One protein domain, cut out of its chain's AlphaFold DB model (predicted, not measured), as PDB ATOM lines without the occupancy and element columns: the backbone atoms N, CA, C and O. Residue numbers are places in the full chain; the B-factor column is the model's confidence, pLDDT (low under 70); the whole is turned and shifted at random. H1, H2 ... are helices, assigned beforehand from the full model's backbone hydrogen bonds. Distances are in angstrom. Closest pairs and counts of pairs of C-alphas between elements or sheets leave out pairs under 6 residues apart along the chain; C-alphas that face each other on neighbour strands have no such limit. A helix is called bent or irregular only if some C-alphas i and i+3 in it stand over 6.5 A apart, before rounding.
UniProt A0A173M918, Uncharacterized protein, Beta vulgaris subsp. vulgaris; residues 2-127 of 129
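AT A GLANCE: This is residues 2 to 127 of the 129 residues of an uncharacterized protein of Beta vulgaris subsp. vulgaris (UniProt A0A173M918). One long helix, H3, is the spine of this elongated model, and the other five helices pack on it in two groups. The hairpin of H1 and H2 packs near its first end, while H4, H5 and H6 pack further along, with H5 side by side with H3 and H4 and H6 crossing it. The printed part has 126 residues with six named helices, in the order H1 to H6, and no named strand; the class is all helix. It is compact, with a radius of gyration of the C-alphas of 15.9 A, and spans 47 by 29 by 25 A.

IN THESE COORDINATES: H1, residues 3 to 19, begins at C-alpha 3 at (34.159, 76.932, 14.241) and is 24.4 A long. H2, residues 22 to 37, is 24.2 A long and irregular: C-alphas 23 and 26 are 7.5 A apart. H3, residues 46 to 74, runs 41.8 A from (37.265, 85.957, 19.860) to (78.747, 90.425, 21.733). H4 is residues 86 to 94. H5, residues 100 to 116, is 22.5 A long, with a kink of 53 degrees near residue 110; it is irregular, C-alphas 112 and 115 being 9.4 A apart. H6, residues 118 to 127, ends at C-alpha 127 at (71.332, 100.891, 22.841).

HOW THE PARTS SIT: H3 is the hub, touching the five other helices. H3 and H5 touch at a shallow tilt of 12 degrees, the same way, with the C-alphas of Ile 62 and Leu 107 closest at 5.4 A. H1, H3 and H5 form a bundle, three helices each touching the other two. Residues 5 to 8 of H1 touch H3, closest at the C-alphas of Ile 5 and Ala 46, 6.8 A. Residues 16 to 19 of H1 touch H5, closest at the C-alphas of Ile 16 and Leu 104, 7.4 A. H1 and H2 form a helical hairpin at a shallow tilt of 25 degrees, with the C-alphas of Ala 13 and Ile 28 closest at 5.9 A. Residues 31 to 35 of H2 touch H3 at a steep tilt of 51 degrees, closest at the C-alphas of Ile 31 and Cys 54, 6.2 A. H4 touches residues 59 to 67 of H3, at a steep tilt of 56 degrees, with the C-alphas of Lys 63 and Ala 90 closest at 5.4 A. H4 and H6 touch, with the C-alphas of Ala 89 and Val 123 closest at 5.7 A. H5 and H6 touch about perpendicular, at 81 degrees, with the C-alphas of Met 110 and Phe 120 closest at 6.6 A. H1 and H2 are apart from H4 and H6. Every O i to N i+4 pair is within hydrogen-bond range in H1, H3, H4 and H6, against 10 of 12 in H2 and 11 of 13 in H5.

THE WHOLE: The two C-alphas farthest apart, those of Pro 3 and Ser 82, are 49.6 A apart. The printed part has no cut. The link from H3 to H4, 11 residues, is long. The mean pLDDT of the printed part is 86.7; residues 76 to 79 and 96 to 98 are under 70.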
ATOM      1  N   ASN A   2      35.309  76.288  18.916       75.50
ATOM      2  CA  ASN A   2      34.256  76.972  18.153       75.50
ATOM      3  C   ASN A   2      34.691  77.103  16.665       75.50
ATOM      4  O   ASN A   2      35.857  77.441  16.438       75.50
ATOM      5  N   PRO A   3      33.825  76.818  15.668       79.81
ATOM      6  CA  PRO A   3      34.159  76.932  14.241       79.81
ATOM      7  C   PRO A   3      34.736  78.300  13.835       79.81
ATOM      8  O   PRO A   3      35.633  78.341  12.999       79.81
ATOM      9  N   TYR A   4      34.323  79.400  14.472       76.69
ATOM     10  CA  TYR A   4      34.878  80.733  14.198       76.69
ATOM     11  C   TYR A   4      36.343  80.872  14.638       76.69
ATOM     12  O   TYR A   4      37.156  81.469  13.938       76.69
ATOM     13  N   ILE A   5      36.706  80.261  15.771       80.75
ATOM     14  CA  ILE A   5      38.092  80.238  16.271       80.75
ATOM     15  C   ILE A   5      38.971  79.406  15.331       80.75
ATOM     16  O   ILE A   5      40.100  79.787  15.038       80.75
ATOM     17  N   LEU A   6      38.447  78.278  14.842       84.25
ATOM     18  CA  LEU A   6      39.127  77.448  13.845       84.25
ATOM     19  C   LEU A   6      39.394  78.228  12.553       84.25
ATOM     20  O   LEU A   6      40.512  78.171  12.046       84.25
ATOM     21  N   GLN A   7      38.399  78.971  12.062       86.88
ATOM     22  CA  GLN A   7      38.540  79.786  10.858       86.88
ATOM     23  C   GLN A   7      39.594  80.883  11.045       86.88
ATOM     24  O   GLN A   7      40.520  80.968  10.245       86.88
ATOM     25  N   PHE A   8      39.529  81.639  12.145       87.25
ATOM     26  CA  PHE A   8      40.519  82.680  12.438       87.25
ATOM     27  C   PHE A   8      41.948  82.123  12.476       87.25
ATOM     28  O   PHE A   8      42.861  82.689  11.879       87.25
ATOM     29  N   LEU A   9      42.157  80.996  13.166       86.81
ATOM     30  CA  LEU A   9      43.480  80.376  13.255       86.81
ATOM     31  C   LEU A   9      43.971  79.872  11.890       86.81
ATOM     32  O   LEU A   9      45.169  79.946  11.620       86.81
ATOM     33  N   ALA A  10      43.075  79.389  11.027       89.06
ATOM     34  CA  ALA A  10      43.420  78.992   9.666       89.06
ATOM     35  C   ALA A  10      43.813  80.199   8.795       89.06
ATOM     36  O   ALA A  10      44.823  80.142   8.087       89.06
ATOM     37  N   ASP A  11      43.069  81.302   8.887       88.88
ATOM     38  CA  ASP A  11      43.349  82.536   8.147       88.88
ATOM     39  C   ASP A  11      44.683  83.152   8.595       88.88
ATOM     40  O   ASP A  11      45.533  83.494   7.771       88.88
ATOM     41  N   MET A  12      44.925  83.195   9.907       88.44
ATOM     42  CA  MET A  12      46.184  83.649  10.497       88.44
ATOM     43  C   MET A  12      47.364  82.766  10.079       88.44
ATOM     44  O   MET A  12      48.391  83.284   9.637       88.44
ATOM     45  N   ALA A  13      47.220  81.440  10.142       89.12
ATOM     46  CA  ALA A  13      48.259  80.520   9.687       89.12
ATOM     47  C   ALA A  13      48.583  80.737   8.201       89.12
ATOM     48  O   ALA A  13      49.752  80.754   7.815       89.12
ATOM     49  N   THR A  14      47.557  80.967   7.379       89.75
ATOM     50  CA  THR A  14      47.715  81.265   5.952       89.75
ATOM     51  C   THR A  14      48.466  82.577   5.736       89.75
ATOM     52  O   THR A  14      49.395  82.617   4.928       89.75
ATOM     53  N   ALA A  15      48.131  83.632   6.483       85.31
ATOM     54  CA  ALA A  15      48.826  84.914   6.412       85.31
ATOM     55  C   ALA A  15      50.312  84.773   6.780       85.31
ATOM     56  O   ALA A  15      51.178  85.205   6.020       85.31
ATOM     57  N   ILE A  16      50.620  84.089   7.888       85.94
ATOM     58  CA  ILE A  16      52.004  83.846   8.321       85.94
ATOM     59  C   ILE A  16      52.778  83.058   7.261       85.94
ATOM     60  O   ILE A  16      53.882  83.452   6.885       85.94
ATOM     61  N   LEU A  17      52.200  81.976   6.732       87.94
ATOM     62  CA  LEU A  17      52.844  81.171   5.691       87.94
ATOM     63  C   LEU A  17      53.065  81.959   4.398       87.94
ATOM     64  O   LEU A  17      54.075  81.751   3.734       87.94
ATOM     65  N   THR A  18      52.156  82.868   4.051       85.44
ATOM     66  CA  THR A  18      52.258  83.680   2.832       85.44
ATOM     67  C   THR A  18      53.328  84.763   2.964       85.44
ATOM     68  O   THR A  18      54.113  84.971   2.042       85.44
ATOM     69  N   ILE A  19      53.382  85.446   4.108       80.00
ATOM     70  CA  ILE A  19      54.277  86.588   4.333       80.00
ATOM     71  C   ILE A  19      55.694  86.115   4.683       80.00
ATOM     72  O   ILE A  19      56.689  86.605   4.135       80.00
ATOM     73  N   ALA A  20      55.788  85.163   5.609       78.38
ATOM     74  CA  ALA A  20      57.035  84.768   6.251       78.38
ATOM     75  C   ALA A  20      57.535  83.386   5.794       78.38
ATOM     76  O   ALA A  20      58.732  83.111   5.847       78.38
ATOM     77  N   GLY A  21      56.654  82.531   5.272       83.31
ATOM     78  CA  GLY A  21      57.022  81.223   4.729       83.31
ATOM     79  C   GLY A  21      56.994  80.082   5.750       83.31
ATOM     80  O   GLY A  21      56.660  80.242   6.924       83.31
ATOM     81  N   VAL A  22      57.365  78.885   5.288       82.62
ATOM     82  CA  VAL A  22      57.254  77.621   6.049       82.62
ATOM     83  C   VAL A  22      58.171  77.577   7.280       82.62
ATOM     84  O   VAL A  22      57.873  76.877   8.247       82.62
ATOM     85  N   ALA A  23      59.248  78.369   7.294       79.94
ATOM     86  CA  ALA A  23      60.145  78.492   8.447       79.94
ATOM     87  C   ALA A  23      59.427  78.976   9.725       79.94
ATOM     88  O   ALA A  23      59.915  78.739  10.827       79.94
ATOM     89  N   TYR A  24      58.241  79.582   9.590       85.62
ATOM     90  CA  TYR A  24      57.434  80.115  10.688       85.62
ATOM     91  C   TYR A  24      56.355  79.147  11.185       85.62
ATOM     92  O   TYR A  24      55.525  79.520  12.012       85.62
ATOM     93  N   LEU A  25      56.381  77.878  10.764       84.69
ATOM     94  CA  LEU A  25      55.536  76.834  11.357       84.69
ATOM     95  C   LEU A  25      55.619  76.778  12.898       84.69
ATOM     96  O   LEU A  25      54.563  76.673  13.522       84.69
ATOM     97  N   PRO A  26      56.800  76.897  13.546       89.19
ATOM     98  CA  PRO A  26      56.875  76.924  15.009       89.19
ATOM     99  C   PRO A  26      56.077  78.073  15.640       89.19
ATOM    100  O   PRO A  26      55.442  77.876  16.674       89.19
ATOM    101  N   LEU A  27      56.049  79.246  14.998       89.12
ATOM    102  CA  LEU A  27      55.253  80.390  15.444       89.12
ATOM    103  C   LEU A  27      53.751  80.083  15.361       89.12
ATOM    104  O   LEU A  27      53.020  80.358  16.308       89.12
ATOM    105  N   ILE A  28      53.298  79.459  14.272       89.31
ATOM    106  CA  ILE A  28      51.892  79.054  14.109       89.31
ATOM    107  C   ILE A  28      51.494  78.069  15.211       89.31
ATOM    108  O   ILE A  28      50.466  78.247  15.864       89.31
ATOM    109  N   VAL A  29      52.326  77.053  15.459       90.44
ATOM    110  CA  VAL A  29      52.091  76.065  16.522       90.44
ATOM    111  C   VAL A  29      52.010  76.745  17.890       90.44
ATOM    112  O   VAL A  29      51.105  76.442  18.669       90.44
ATOM    113  N   LEU A  30      52.908  77.694  18.170       91.88
ATOM    114  CA  LEU A  30      52.908  78.456  19.417       91.88
ATOM    115  C   LEU A  30      51.620  79.271  19.591       91.88
ATOM    116  O   LEU A  30      51.010  79.222  20.659       91.88
ATOM    117  N   ILE A  31      51.183  79.982  18.549       91.31
ATOM    118  CA  ILE A  31      49.953  80.781  18.575       91.31
ATOM    119  C   ILE A  31      48.734  79.883  18.805       91.31
ATOM    120  O   ILE A  31      47.925  80.172  19.683       91.31
ATOM    121  N   VAL A  32      48.618  78.766  18.080       89.75
ATOM    122  CA  VAL A  32      47.509  77.810  18.245       89.75
ATOM    123  C   VAL A  32      47.482  77.238  19.663       89.75
ATOM    124  O   VAL A  32      46.418  77.161  20.282       89.75
ATOM    125  N   PHE A  33      48.645  76.872  20.207       90.69
ATOM    126  CA  PHE A  33      48.740  76.356  21.570       90.69
ATOM    127  C   PHE A  33      48.292  77.397  22.603       90.69
ATOM    128  O   PHE A  33      47.485  77.093  23.484       90.69
ATOM    129  N   ARG A  34      48.757  78.645  22.469       90.75
ATOM    130  CA  ARG A  34      48.352  79.747  23.350       90.75
ATOM    131  C   ARG A  34      46.862  80.073  23.216       90.75
ATOM    132  O   ARG A  34      46.198  80.279  24.230       90.75
ATOM    133  N   ALA A  35      46.320  80.034  22.001       88.31
ATOM    134  CA  ALA A  35      44.899  80.241  21.735       88.31
ATOM    135  C   ALA A  35      44.033  79.178  22.426       88.31
ATOM    136  O   ALA A  35      42.998  79.507  23.003       88.31
ATOM    137  N   GLY A  36      44.490  77.920  22.457       86.00
ATOM    138  CA  GLY A  36      43.832  76.841  23.200       86.00
ATOM    139  C   GLY A  36      43.775  77.066  24.718       86.00
ATOM    140  O   GLY A  36      42.903  76.511  25.386       86.00
ATOM    141  N   GLY A  37      44.671  77.894  25.266       85.62
ATOM    142  CA  GLY A  37      44.696  78.274  26.682       85.62
ATOM    143  C   GLY A  37      43.808  79.471  27.043       85.62
ATOM    144  O   GLY A  37      43.580  79.719  28.232       85.62
ATOM    145  N   LEU A  38      43.292  80.215  26.059       87.75
ATOM    146  CA  LEU A  38      42.451  81.384  26.310       87.75
ATOM    147  C   LEU A  38      41.084  80.973  26.875       87.75
ATOM    148  O   LEU A  38      40.376  80.125  26.336       87.75
ATOM    149  N   ARG A  39      40.684  81.625  27.971       84.31
ATOM    150  CA  ARG A  39      39.372  81.438  28.610       84.31
ATOM    151  C   ARG A  39      38.424  82.582  28.264       84.31
ATOM    152  O   ARG A  39      38.855  83.727  28.130       84.31
ATOM    153  N   GLY A  40      37.126  82.281  28.187       83.38
ATOM    154  CA  GLY A  40      36.077  83.286  27.969       83.38
ATOM    155  C   GLY A  40      36.036  83.850  26.546       83.38
ATOM    156  O   GLY A  40      35.685  85.014  26.368       83.38
ATOM    157  N   LEU A  41      36.446  83.056  25.553       85.19
ATOM    158  CA  LEU A  41      36.268  83.401  24.145       85.19
ATOM    159  C   LEU A  41      34.810  83.173  23.737       85.19
ATOM    160  O   LEU A  41      34.277  82.078  23.936       85.19
ATOM    161  N   ASN A  42      34.184  84.196  23.166       84.06
ATOM    162  CA  ASN A  42      32.852  84.144  22.568       84.06
ATOM    163  C   ASN A  42      32.884  84.778  21.166       84.06
ATOM    164  O   ASN A  42      33.924  85.256  20.723       84.06
ATOM    165  N   GLU A  43      31.764  84.760  20.451       81.50
ATOM    166  CA  GLU A  43      31.703  85.273  19.073       81.50
ATOM    167  C   GLU A  43      32.016  86.772  18.972       81.50
ATOM    168  O   GLU A  43      32.571  87.211  17.971       81.50
ATOM    169  N   GLU A  44      31.727  87.538  20.024       85.38
ATOM    170  CA  GLU A  44      31.926  88.989  20.057       85.38
ATOM    171  C   GLU A  44      33.396  89.375  20.259       85.38
ATOM    172  O   GLU A  44      33.853  90.356  19.686       85.38
ATOM    173  N   ASN A  45      34.146  88.607  21.061       87.56
ATOM    174  CA  ASN A  45      35.508  88.970  21.468       87.56
ATOM    175  C   ASN A  45      36.610  88.070  20.894       87.56
ATOM    176  O   ASN A  45      37.790  88.384  21.048       87.56
ATOM    177  N   ALA A  46      36.266  86.940  20.265       85.56
ATOM    178  CA  ALA A  46      37.265  85.957  19.860       85.56
ATOM    179  C   ALA A  46      38.267  86.532  18.859       85.56
ATOM    180  O   ALA A  46      39.463  86.319  19.025       85.56
ATOM    181  N   SER A  47      37.796  87.268  17.850       85.56
ATOM    182  CA  SER A  47      38.669  87.820  16.809       85.56
ATOM    183  C   SER A  47      39.690  88.803  17.380       85.56
ATOM    184  O   SER A  47      40.878  88.676  17.101       85.56
ATOM    185  N   GLU A  48      39.239  89.758  18.194       88.56
ATOM    186  CA  GLU A  48      40.101  90.771  18.811       88.56
ATOM    187  C   GLU A  48      41.116  90.115  19.751       88.56
ATOM    188  O   GLU A  48      42.319  90.262  19.570       88.56
ATOM    189  N   ARG A  49      40.657  89.251  20.663       90.38
ATOM    190  CA  ARG A  49      41.544  88.598  21.638       90.38
ATOM    191  C   ARG A  49      42.549  87.640  21.006       90.38
ATOM    192  O   ARG A  49      43.633  87.444  21.552       90.38
ATOM    193  N   LEU A  50      42.185  86.988  19.902       90.00
ATOM    194  CA  LEU A  50      43.112  86.136  19.161       90.00
ATOM    195  C   LEU A  50      44.114  86.974  18.362       90.00
ATOM    196  O   LEU A  50      45.274  86.579  18.280       90.00
ATOM    197  N   LEU A  51      43.704  88.118  17.810       89.94
ATOM    198  CA  LEU A  51      44.619  89.054  17.160       89.94
ATOM    199  C   LEU A  51      45.623  89.633  18.163       89.94
ATOM    200  O   LEU A  51      46.823  89.578  17.899       89.94
ATOM    201  N   ASP A  52      45.151  90.085  19.325       90.75
ATOM    202  CA  ASP A  52      46.002  90.570  20.416       90.75
ATOM    203  C   ASP A  52      47.020  89.505  20.821       90.75
ATOM    204  O   ASP A  52      48.222  89.763  20.864       90.75
ATOM    205  N   LEU A  53      46.558  88.264  21.011       92.31
ATOM    206  CA  LEU A  53      47.432  87.138  21.322       92.31
ATOM    207  C   LEU A  53      48.509  86.923  20.244       92.31
ATOM    208  O   LEU A  53      49.663  86.632  20.578       92.31
ATOM    209  N   CYS A  54      48.146  87.020  18.963       91.12
ATOM    210  CA  CYS A  54      49.089  86.892  17.853       91.12
ATOM    211  C   CYS A  54      50.141  88.005  17.891       91.12
ATOM    212  O   CYS A  54      51.337  87.711  17.825       91.12
ATOM    213  N   CYS A  55      49.710  89.259  18.035       91.19
ATOM    214  CA  CYS A  55      50.597  90.415  18.119       91.19
ATOM    215  C   CYS A  55      51.537  90.312  19.323       91.19
ATOM    216  O   CYS A  55      52.746  90.472  19.169       91.19
ATOM    217  N   ASP A  56      51.024  89.962  20.501       92.44
ATOM    218  CA  ASP A  56      51.831  89.774  21.708       92.44
ATOM    219  C   ASP A  56      52.858  88.654  21.534       92.44
ATOM    220  O   ASP A  56      54.029  88.799  21.894       92.44
ATOM    221  N   THR A  57      52.446  87.547  20.915       93.69
ATOM    222  CA  THR A  57      53.346  86.427  20.629       93.69
ATOM    223  C   THR A  57      54.452  86.839  19.657       93.69
ATOM    224  O   THR A  57      55.609  86.489  19.881       93.69
ATOM    225  N   LEU A  58      54.143  87.623  18.622       92.19
ATOM    226  CA  LEU A  58      55.146  88.161  17.698       92.19
ATOM    227  C   LEU A  58      56.116  89.117  18.387       92.19
ATOM    228  O   LEU A  58      57.324  88.974  18.213       92.19
ATOM    229  N   LYS A  59      55.613  90.052  19.201       93.12
ATOM    230  CA  LYS A  59      56.449  90.991  19.962       93.12
ATOM    231  C   LYS A  59      57.430  90.246  20.870       93.12
ATOM    232  O   LYS A  59      58.598  90.623  20.959       93.12
ATOM    233  N   GLU A  60      56.981  89.164  21.501       93.56
ATOM    234  CA  GLU A  60      57.837  88.284  22.300       93.56
ATOM    235  C   GLU A  60      58.887  87.564  21.445       93.56
ATOM    236  O   GLU A  60      60.056  87.530  21.825       93.56
ATOM    237  N   GLN A  61      58.517  87.033  20.275       93.69
ATOM    238  CA  GLN A  61      59.488  86.410  19.368       93.69
ATOM    239  C   GLN A  61      60.531  87.411  18.861       93.69
ATOM    240  O   GLN A  61      61.713  87.081  18.824       93.69
ATOM    241  N   ILE A  62      60.128  88.637  18.524       93.81
ATOM    242  CA  ILE A  62      61.043  89.710  18.113       93.81
ATOM    243  C   ILE A  62      62.002  90.036  19.253       93.81
ATOM    244  O   ILE A  62      63.212  90.060  19.044       93.81
ATOM    245  N   LYS A  63      61.484  90.204  20.475       93.81
ATOM    246  CA  LYS A  63      62.308  90.404  21.670       93.81
ATOM    247  C   LYS A  63      63.342  89.286  21.819       93.81
ATOM    248  O   LYS A  63      64.525  89.580  21.936       93.81
ATOM    249  N   ASN A  64      62.917  88.025  21.784       93.31
ATOM    250  CA  ASN A  64      63.823  86.878  21.907       93.31
ATOM    251  C   ASN A  64      64.858  86.865  20.776       93.31
ATOM    252  O   ASN A  64      66.033  86.590  21.007       93.31
ATOM    253  N   LYS A  65      64.454  87.236  19.558       94.00
ATOM    254  CA  LYS A  65      65.364  87.287  18.418       94.00
ATOM    255  C   LYS A  65      66.419  88.383  18.553       94.00
ATOM    256  O   LYS A  65      67.575  88.158  18.201       94.00
ATOM    257  N   ILE A  66      66.059  89.535  19.114       93.31
ATOM    258  CA  ILE A  66      67.021  90.581  19.481       93.31
ATOM    259  C   ILE A  66      68.048  90.029  20.475       93.31
ATOM    260  O   ILE A  66      69.244  90.242  20.289       93.31
ATOM    261  N   GLU A  67      67.608  89.301  21.506       91.38
ATOM    262  CA  GLU A  67      68.504  88.696  22.507       91.38
ATOM    263  C   GLU A  67      69.501  87.733  21.862       91.38
ATOM    264  O   GLU A  67      70.701  87.836  22.116       91.38
ATOM    265  N   GLU A  68      69.020  86.848  20.989       91.69
ATOM    266  CA  GLU A  68      69.869  85.929  20.226       91.69
ATOM    267  C   GLU A  68      70.907  86.682  19.384       91.69
ATOM    268  O   GLU A  68      72.098  86.376  19.438       91.69
ATOM    269  N   LEU A  69      70.482  87.690  18.616       92.12
ATOM    270  CA  LEU A  69      71.383  88.442  17.741       92.12
ATOM    271  C   LEU A  69      72.414  89.257  18.533       92.12
ATOM    272  O   LEU A  69      73.575  89.341  18.125       92.12
ATOM    273  N   LEU A  70      72.036  89.800  19.694       90.31
ATOM    274  CA  LEU A  70      72.971  90.462  20.605       90.31
ATOM    275  C   LEU A  70      74.008  89.481  21.160       90.31
ATOM    276  O   LEU A  70      75.182  89.834  21.247       90.31
ATOM    277  N   GLN A  71      73.619  88.250  21.504       88.50
ATOM    278  CA  GLN A  71      74.569  87.227  21.959       88.50
ATOM    279  C   GLN A  71      75.573  86.842  20.870       88.50
ATOM    280  O   GLN A  71      76.755  86.670  21.175       88.50
ATOM    281  N   VAL A  72      75.121  86.752  19.615       87.69
ATOM    282  CA  VAL A  72      75.988  86.508  18.453       87.69
ATOM    283  C   VAL A  72      76.962  87.669  18.244       87.69
ATOM    284  O   VAL A  72      78.143  87.439  18.004       87.69
ATOM    285  N   TYR A  73      76.492  88.913  18.359       85.44
ATOM    286  CA  TYR A  73      77.324  90.099  18.140       85.44
ATOM    287  C   TYR A  73      78.336  90.345  19.276       85.44
ATOM    288  O   TYR A  73      79.482  90.703  19.013       85.44
ATOM    289  N   TYR A  74      77.938  90.134  20.538       82.50
ATOM    290  CA  TYR A  74      78.747  90.425  21.733       82.50
ATOM    291  C   TYR A  74      79.403  89.188  22.381       82.50
ATOM    292  O   TYR A  74      79.955  89.288  23.476       82.50
ATOM    293  N   ASN A  75      79.391  88.027  21.713       73.19
ATOM    294  CA  ASN A  75      80.018  86.778  22.169       73.19
ATOM    295  C   ASN A  75      79.582  86.327  23.583       73.19
ATOM    296  O   ASN A  75      80.398  86.210  24.497       73.19
ATOM    297  N   ASN A  76      78.292  86.007  23.747       65.62
ATOM    298  CA  ASN A  76      77.663  85.377  24.932       65.62
ATOM    299  C   ASN A  76      77.630  86.181  26.244       65.62
ATOM    300  O   ASN A  76      76.829  85.863  27.123       65.62
ATOM    301  N   SER A  77      78.429  87.233  26.394       64.12
ATOM    302  CA  SER A  77      78.280  88.206  27.474       64.12
ATOM    303  C   SER A  77      77.668  89.467  26.890       64.12
ATOM    304  O   SER A  77      78.360  90.216  26.211       64.12
ATOM    305  N   VAL A  78      76.378  89.699  27.133       60.84
ATOM    306  CA  VAL A  78      75.724  90.966  26.788       60.84
ATOM    307  C   VAL A  78      75.785  91.875  28.019       60.84
ATOM    308  O   VAL A  78      74.870  91.833  28.844       60.84
ATOM    309  N   PRO A  79      76.831  92.698  28.217       65.50
ATOM    310  CA  PRO A  79      76.682  93.852  29.077       65.50
ATOM    311  C   PRO A  79      75.808  94.845  28.312       65.50
ATOM    312  O   PRO A  79      76.292  95.608  27.477       65.50
ATOM    313  N   LEU A  80      74.497  94.805  28.558       73.25
ATOM    314  CA  LEU A  80      73.651  95.914  28.138       73.25
ATOM    315  C   LEU A  80      74.197  97.200  28.783       73.25
ATOM    316  O   LEU A  80      74.615  97.163  29.947       73.25
ATOM    317  N   PRO A  81      74.195  98.332  28.061       75.50
ATOM    318  CA  PRO A  81      74.522  99.627  28.636       75.50
ATOM    319  C   PRO A  81      73.713  99.881  29.912       75.50
ATOM    320  O   PRO A  81      72.542  99.504  30.007       75.50
ATOM    321  N   SER A  82      74.331 100.527  30.902       76.94
ATOM    322  CA  SER A  82      73.700 100.804  32.194       76.94
ATOM    323  C   SER A  82      72.331 101.468  32.024       76.94
ATOM    324  O   SER A  82      72.216 102.527  31.419       76.94
ATOM    325  N   GLY A  83      71.290 100.847  32.585       76.06
ATOM    326  CA  GLY A  83      69.920 101.367  32.540       76.06
ATOM    327  C   GLY A  83      69.123 101.006  31.283       76.06
ATOM    328  O   GLY A  83      67.928 101.285  31.257       76.06
ATOM    329  N   ARG A  84      69.724 100.348  30.283       81.81
ATOM    330  CA  ARG A  84      69.011  99.855  29.096       81.81
ATOM    331  C   ARG A  84      68.544  98.419  29.297       81.81
ATOM    332  O   ARG A  84      69.296  97.571  29.782       81.81
ATOM    333  N   ARG A  85      67.309  98.131  28.891       84.81
ATOM    334  CA  ARG A  85      66.758  96.776  28.873       84.81
ATOM    335  C   ARG A  85      66.374  96.392  27.453       84.81
ATOM    336  O   ARG A  85      65.961  97.229  26.656       84.81
ATOM    337  N   ILE A  86      66.456  95.101  27.141       85.25
ATOM    338  CA  ILE A  86      66.030  94.583  25.834       85.25
ATOM    339  C   ILE A  86      64.544  94.868  25.588       85.25
ATOM    340  O   ILE A  86      64.146  95.135  24.458       85.25
ATOM    341  N   GLN A  87      63.724  94.861  26.645       86.56
ATOM    342  CA  GLN A  87      62.311  95.231  26.572       86.56
ATOM    343  C   GLN A  87      62.117  96.635  25.988       86.56
ATOM    344  O   GLN A  87      61.182  96.833  25.219       86.56
ATOM    345  N   ASP A  88      63.009  97.577  26.299       88.31
ATOM    346  CA  ASP A  88      62.910  98.953  25.818       88.31
ATOM    347  C   ASP A  88      63.277  99.038  24.329       88.31
ATOM    348  O   ASP A  88      62.626  99.748  23.569       88.31
ATOM    349  N   ALA A  89      64.269  98.255  23.889       87.31
ATOM    350  CA  ALA A  89      64.647  98.156  22.479       87.31
ATOM    351  C   ALA A  89      63.565  97.464  21.632       87.31
ATOM    352  O   ALA A  89      63.260  97.900  20.525       87.31
ATOM    353  N   ALA A  90      62.944  96.407  22.162       87.38
ATOM    354  CA  ALA A  90      61.808  95.760  21.516       87.38
ATOM    355  C   ALA A  90      60.597  96.705  21.452       87.38
ATOM    356  O   ALA A  90      59.940  96.792  20.421       87.38
ATOM    357  N   ALA A  91      60.317  97.449  22.528       88.19
ATOM    358  CA  ALA A  91      59.266  98.462  22.528       88.19
ATOM    359  C   ALA A  91      59.543  99.572  21.505       88.19
ATOM    360  O   ALA A  91      58.621  99.987  20.813       88.19
ATOM    361  N   PHE A  92      60.799 100.002  21.365       88.62
ATOM    362  CA  PHE A  92      61.219 100.984  20.366       88.62
ATOM    363  C   PHE A  92      60.924 100.523  18.929       88.62
ATOM    364  O   PHE A  92      60.352 101.288  18.162       88.62
ATOM    365  N   LEU A  93      61.215  99.264  18.578       87.69
ATOM    366  CA  LEU A  93      60.889  98.732  17.242       87.69
ATOM    367  C   LEU A  93      59.379  98.670  16.962       87.69
ATOM    368  O   LEU A  93      58.958  98.742  15.810       87.69
ATOM    369  N   HIS A  94      58.560  98.504  18.001       84.38
ATOM    370  CA  HIS A  94      57.110  98.373  17.858       84.38
ATOM    371  C   HIS A  94      56.338  99.663  18.139       84.38
ATOM    372  O   HIS A  94      55.121  99.660  17.993       84.38
ATOM    373  N   GLN A  95      56.993 100.755  18.546       76.06
ATOM    374  CA  GLN A  95      56.311 102.010  18.891       76.06
ATOM    375  C   GLN A  95      55.455 102.547  17.737       76.06
ATOM    376  O   GLN A  95      54.387 103.099  17.984       76.06
ATOM    377  N   ASP A  96      55.889 102.305  16.500       63.19
ATOM    378  CA  ASP A  96      55.161 102.685  15.289       63.19
ATOM    379  C   ASP A  96      54.300 101.541  14.706       63.19
ATOM    380  O   ASP A  96      53.625 101.747  13.697       63.19
ATOM    381  N   SER A  97      54.313 100.330  15.296       61.19
ATOM    382  CA  SER A  97      53.646  99.144  14.731       61.19
ATOM    383  C   SER A  97      52.747  98.379  15.712       61.19
ATOM    384  O   SER A  97      53.182  97.626  16.585       61.19
ATOM    385  N   GLU A  98      51.435  98.491  15.486       69.88
ATOM    386  CA  GLU A  98      50.426  97.583  16.058       69.88
ATOM    387  C   GLU A  98      49.927  96.542  15.042       69.88
ATOM    388  O   GLU A  98      49.185  95.626  15.397       69.88
ATOM    389  N   SER A  99      50.343  96.641  13.775       86.69
ATOM    390  CA  SER A  99      49.867  95.735  12.731       86.69
ATOM    391  C   SER A  99      50.610  94.396  12.733       86.69
ATOM    392  O   SER A  99      51.841  94.333  12.793       86.69
ATOM    393  N   LEU A 100      49.846  93.309  12.594       86.25
ATOM    394  CA  LEU A 100      50.365  91.944  12.487       86.25
ATOM    395  C   LEU A 100      51.398  91.806  11.353       86.25
ATOM    396  O   LEU A 100      52.425  91.153  11.520       86.25
ATOM    397  N   GLU A 101      51.125  92.432  10.207       88.12
ATOM    398  CA  GLU A 101      51.973  92.371   9.013       88.12
ATOM    399  C   GLU A 101      53.356  92.988   9.253       88.12
ATOM    400  O   GLU A 101      54.366  92.374   8.912       88.12
ATOM    401  N   GLN A 102      53.422  94.160   9.889       89.38
ATOM    402  CA  GLN A 102      54.700  94.807  10.191       89.38
ATOM    403  C   GLN A 102      55.507  94.011  11.217       89.38
ATOM    404  O   GLN A 102      56.700  93.806  11.012       89.38
ATOM    405  N   LEU A 103      54.867  93.501  12.278       91.75
ATOM    406  CA  LEU A 103      55.537  92.648  13.266       91.75
ATOM    407  C   LEU A 103      56.103  91.376  12.613       91.75
ATOM    408  O   LEU A 103      57.244  90.991  12.873       91.75
ATOM    409  N   LEU A 104      55.342  90.746  11.714       90.88
ATOM    410  CA  LEU A 104      55.827  89.613  10.926       90.88
ATOM    411  C   LEU A 104      57.022  89.996  10.054       90.88
ATOM    412  O   LEU A 104      57.984  89.234   9.993       90.88
ATOM    413  N   MET A 105      56.986  91.162   9.407       90.94
ATOM    414  CA  MET A 105      58.079  91.628   8.558       90.94
ATOM    415  C   MET A 105      59.356  91.898   9.357       90.94
ATOM    416  O   MET A 105      60.424  91.447   8.953       90.94
ATOM    417  N   ILE A 106      59.245  92.547  10.521       92.56
ATOM    418  CA  ILE A 106      60.367  92.780  11.443       92.56
ATOM    419  C   ILE A 106      60.997  91.445  11.842       92.56
ATOM    420  O   ILE A 106      62.200  91.237  11.674       92.56
ATOM    421  N   LEU A 107      60.179  90.509  12.340       92.38
ATOM    422  CA  LEU A 107      60.666  89.196  12.751       92.38
ATOM    423  C   LEU A 107      61.319  88.452  11.580       92.38
ATOM    424  O   LEU A 107      62.364  87.819  11.758       92.38
ATOM    425  N   LYS A 108      60.724  88.560  10.388       92.06
ATOM    426  CA  LYS A 108      61.235  87.959   9.162       92.06
ATOM    427  C   LYS A 108      62.603  88.491   8.786       92.06
ATOM    428  O   LYS A 108      63.543  87.706   8.673       92.06
ATOM    429  N   ASN A 109      62.727  89.806   8.666       92.88
ATOM    430  CA  ASN A 109      63.967  90.471   8.293       92.88
ATOM    431  C   ASN A 109      65.093  90.123   9.268       92.88
ATOM    432  O   ASN A 109      66.176  89.725   8.842       92.88
ATOM    433  N   MET A 110      64.832  90.177  10.576       92.94
ATOM    434  CA  MET A 110      65.829  89.807  11.584       92.94
ATOM    435  C   MET A 110      66.198  88.322  11.558       92.94
ATOM    436  O   MET A 110      67.317  87.959  11.913       92.94
ATOM    437  N   THR A 111      65.285  87.439  11.160       92.38
ATOM    438  CA  THR A 111      65.570  86.000  11.074       92.38
ATOM    439  C   THR A 111      66.361  85.653   9.818       92.38
ATOM    440  O   THR A 111      67.292  84.855   9.898       92.38
ATOM    441  N   GLU A 112      66.022  86.254   8.679       92.38
ATOM    442  CA  GLU A 112      66.660  85.970   7.389       92.38
ATOM    443  C   GLU A 112      68.003  86.695   7.227       92.38
ATOM    444  O   GLU A 112      68.970  86.103   6.752       92.38
ATOM    445  N   LEU A 113      68.083  87.963   7.646       93.88
ATOM    446  CA  LEU A 113      69.279  88.802   7.495       93.88
ATOM    447  C   LEU A 113      70.141  88.842   8.765       93.88
ATOM    448  O   LEU A 113      71.306  89.246   8.721       93.88
ATOM    449  N   GLY A 114      69.597  88.435   9.914       93.00
ATOM    450  CA  GLY A 114      70.328  88.397  11.177       93.00
ATOM    451  C   GLY A 114      70.888  89.763  11.567       93.00
ATOM    452  O   GLY A 114      70.180  90.773  11.576       93.00
ATOM    453  N   VAL A 115      72.196  89.799  11.840       92.12
ATOM    454  CA  VAL A 115      72.927  91.022  12.216       92.12
ATOM    455  C   VAL A 115      72.981  92.084  11.108       92.12
ATOM    456  O   VAL A 115      73.391  93.210  11.370       92.12
ATOM    457  N   GLN A 116      72.591  91.737   9.877       94.00
ATOM    458  CA  GLN A 116      72.527  92.661   8.741       94.00
ATOM    459  C   GLN A 116      71.143  93.309   8.572       94.00
ATOM    460  O   GLN A 116      70.991  94.193   7.732       94.00
ATOM    461  N   SER A 117      70.135  92.877   9.336       96.12
ATOM    462  CA  SER A 117      68.792  93.465   9.282       96.12
ATOM    463  C   SER A 117      68.796  94.925   9.745       96.12
ATOM    464  O   SER A 117      69.523  95.303  10.670       96.12
ATOM    465  N   GLN A 118      67.965  95.759   9.114       94.56
ATOM    466  CA  GLN A 118      67.848  97.173   9.479       94.56
ATOM    467  C   GLN A 118      67.328  97.328  10.913       94.56
ATOM    468  O   GLN A 118      67.784  98.199  11.648       94.56
ATOM    469  N   GLU A 119      66.411  96.461  11.323       94.69
ATOM    470  CA  GLU A 119      65.799  96.426  12.645       94.69
ATOM    471  C   GLU A 119      66.842  96.124  13.726       94.69
ATOM    472  O   GLU A 119      66.894  96.804  14.751       94.69
ATOM    473  N   PHE A 120      67.751  95.176  13.480       94.50
ATOM    474  CA  PHE A 120      68.841  94.921  14.416       94.50
ATOM    475  C   PHE A 120      69.809  96.108  14.513       94.50
ATOM    476  O   PHE A 120      70.227  96.480  15.610       94.50
ATOM    477  N   LEU A 121      70.126  96.762  13.392       93.19
ATOM    478  CA  LEU A 121      70.952  97.975  13.404       93.19
ATOM    479  C   LEU A 121      70.278  99.121  14.176       93.19
ATOM    480  O   LEU A 121      70.951  99.835  14.918       93.19
ATOM    481  N   GLN A 122      68.957  99.275  14.057       92.88
ATOM    482  CA  GLN A 122      68.184 100.237  14.848       92.88
ATOM    483  C   GLN A 122      68.250  99.930  16.346       92.88
ATOM    484  O   GLN A 122      68.433 100.848  17.145       92.88
ATOM    485  N   VAL A 123      68.171  98.655  16.733       92.06
ATOM    486  CA  VAL A 123      68.356  98.233  18.130       92.06
ATOM    487  C   VAL A 123      69.742  98.618  18.641       92.06
ATOM    488  O   VAL A 123      69.856  99.171  19.733       92.06
ATOM    489  N   LEU A 124      70.798  98.374  17.862       90.69
ATOM    490  CA  LEU A 124      72.155  98.764  18.255       90.69
ATOM    491  C   LEU A 124      72.284 100.280  18.420       90.69
ATOM    492  O   LEU A 124      72.853 100.740  19.410       90.69
ATOM    493  N   LEU A 125      71.719 101.055  17.491       90.06
ATOM    494  CA  LEU A 125      71.693 102.514  17.585       90.06
ATOM    495  C   LEU A 125      70.970 102.974  18.851       90.06
ATOM    496  O   LEU A 125      71.511 103.801  19.580       90.06
ATOM    497  N   TYR A 126      69.799 102.410  19.145       90.50
ATOM    498  CA  TYR A 126      69.035 102.712  20.355       90.50
ATOM    499  C   TYR A 126      69.834 102.418  21.632       90.50
ATOM    500  O   TYR A 126      69.855 103.230  22.554       90.50
ATOM    501  N   LEU A 127      70.515 101.269  21.688       87.06
ATOM    502  CA  LEU A 127      71.332 100.891  22.841       87.06
ATOM    503  C   LEU A 127      72.592 101.760  22.974       87.06
ATOM    504  O   LEU A 127      73.079 101.951  24.082       87.06
TER     505      LEU A 127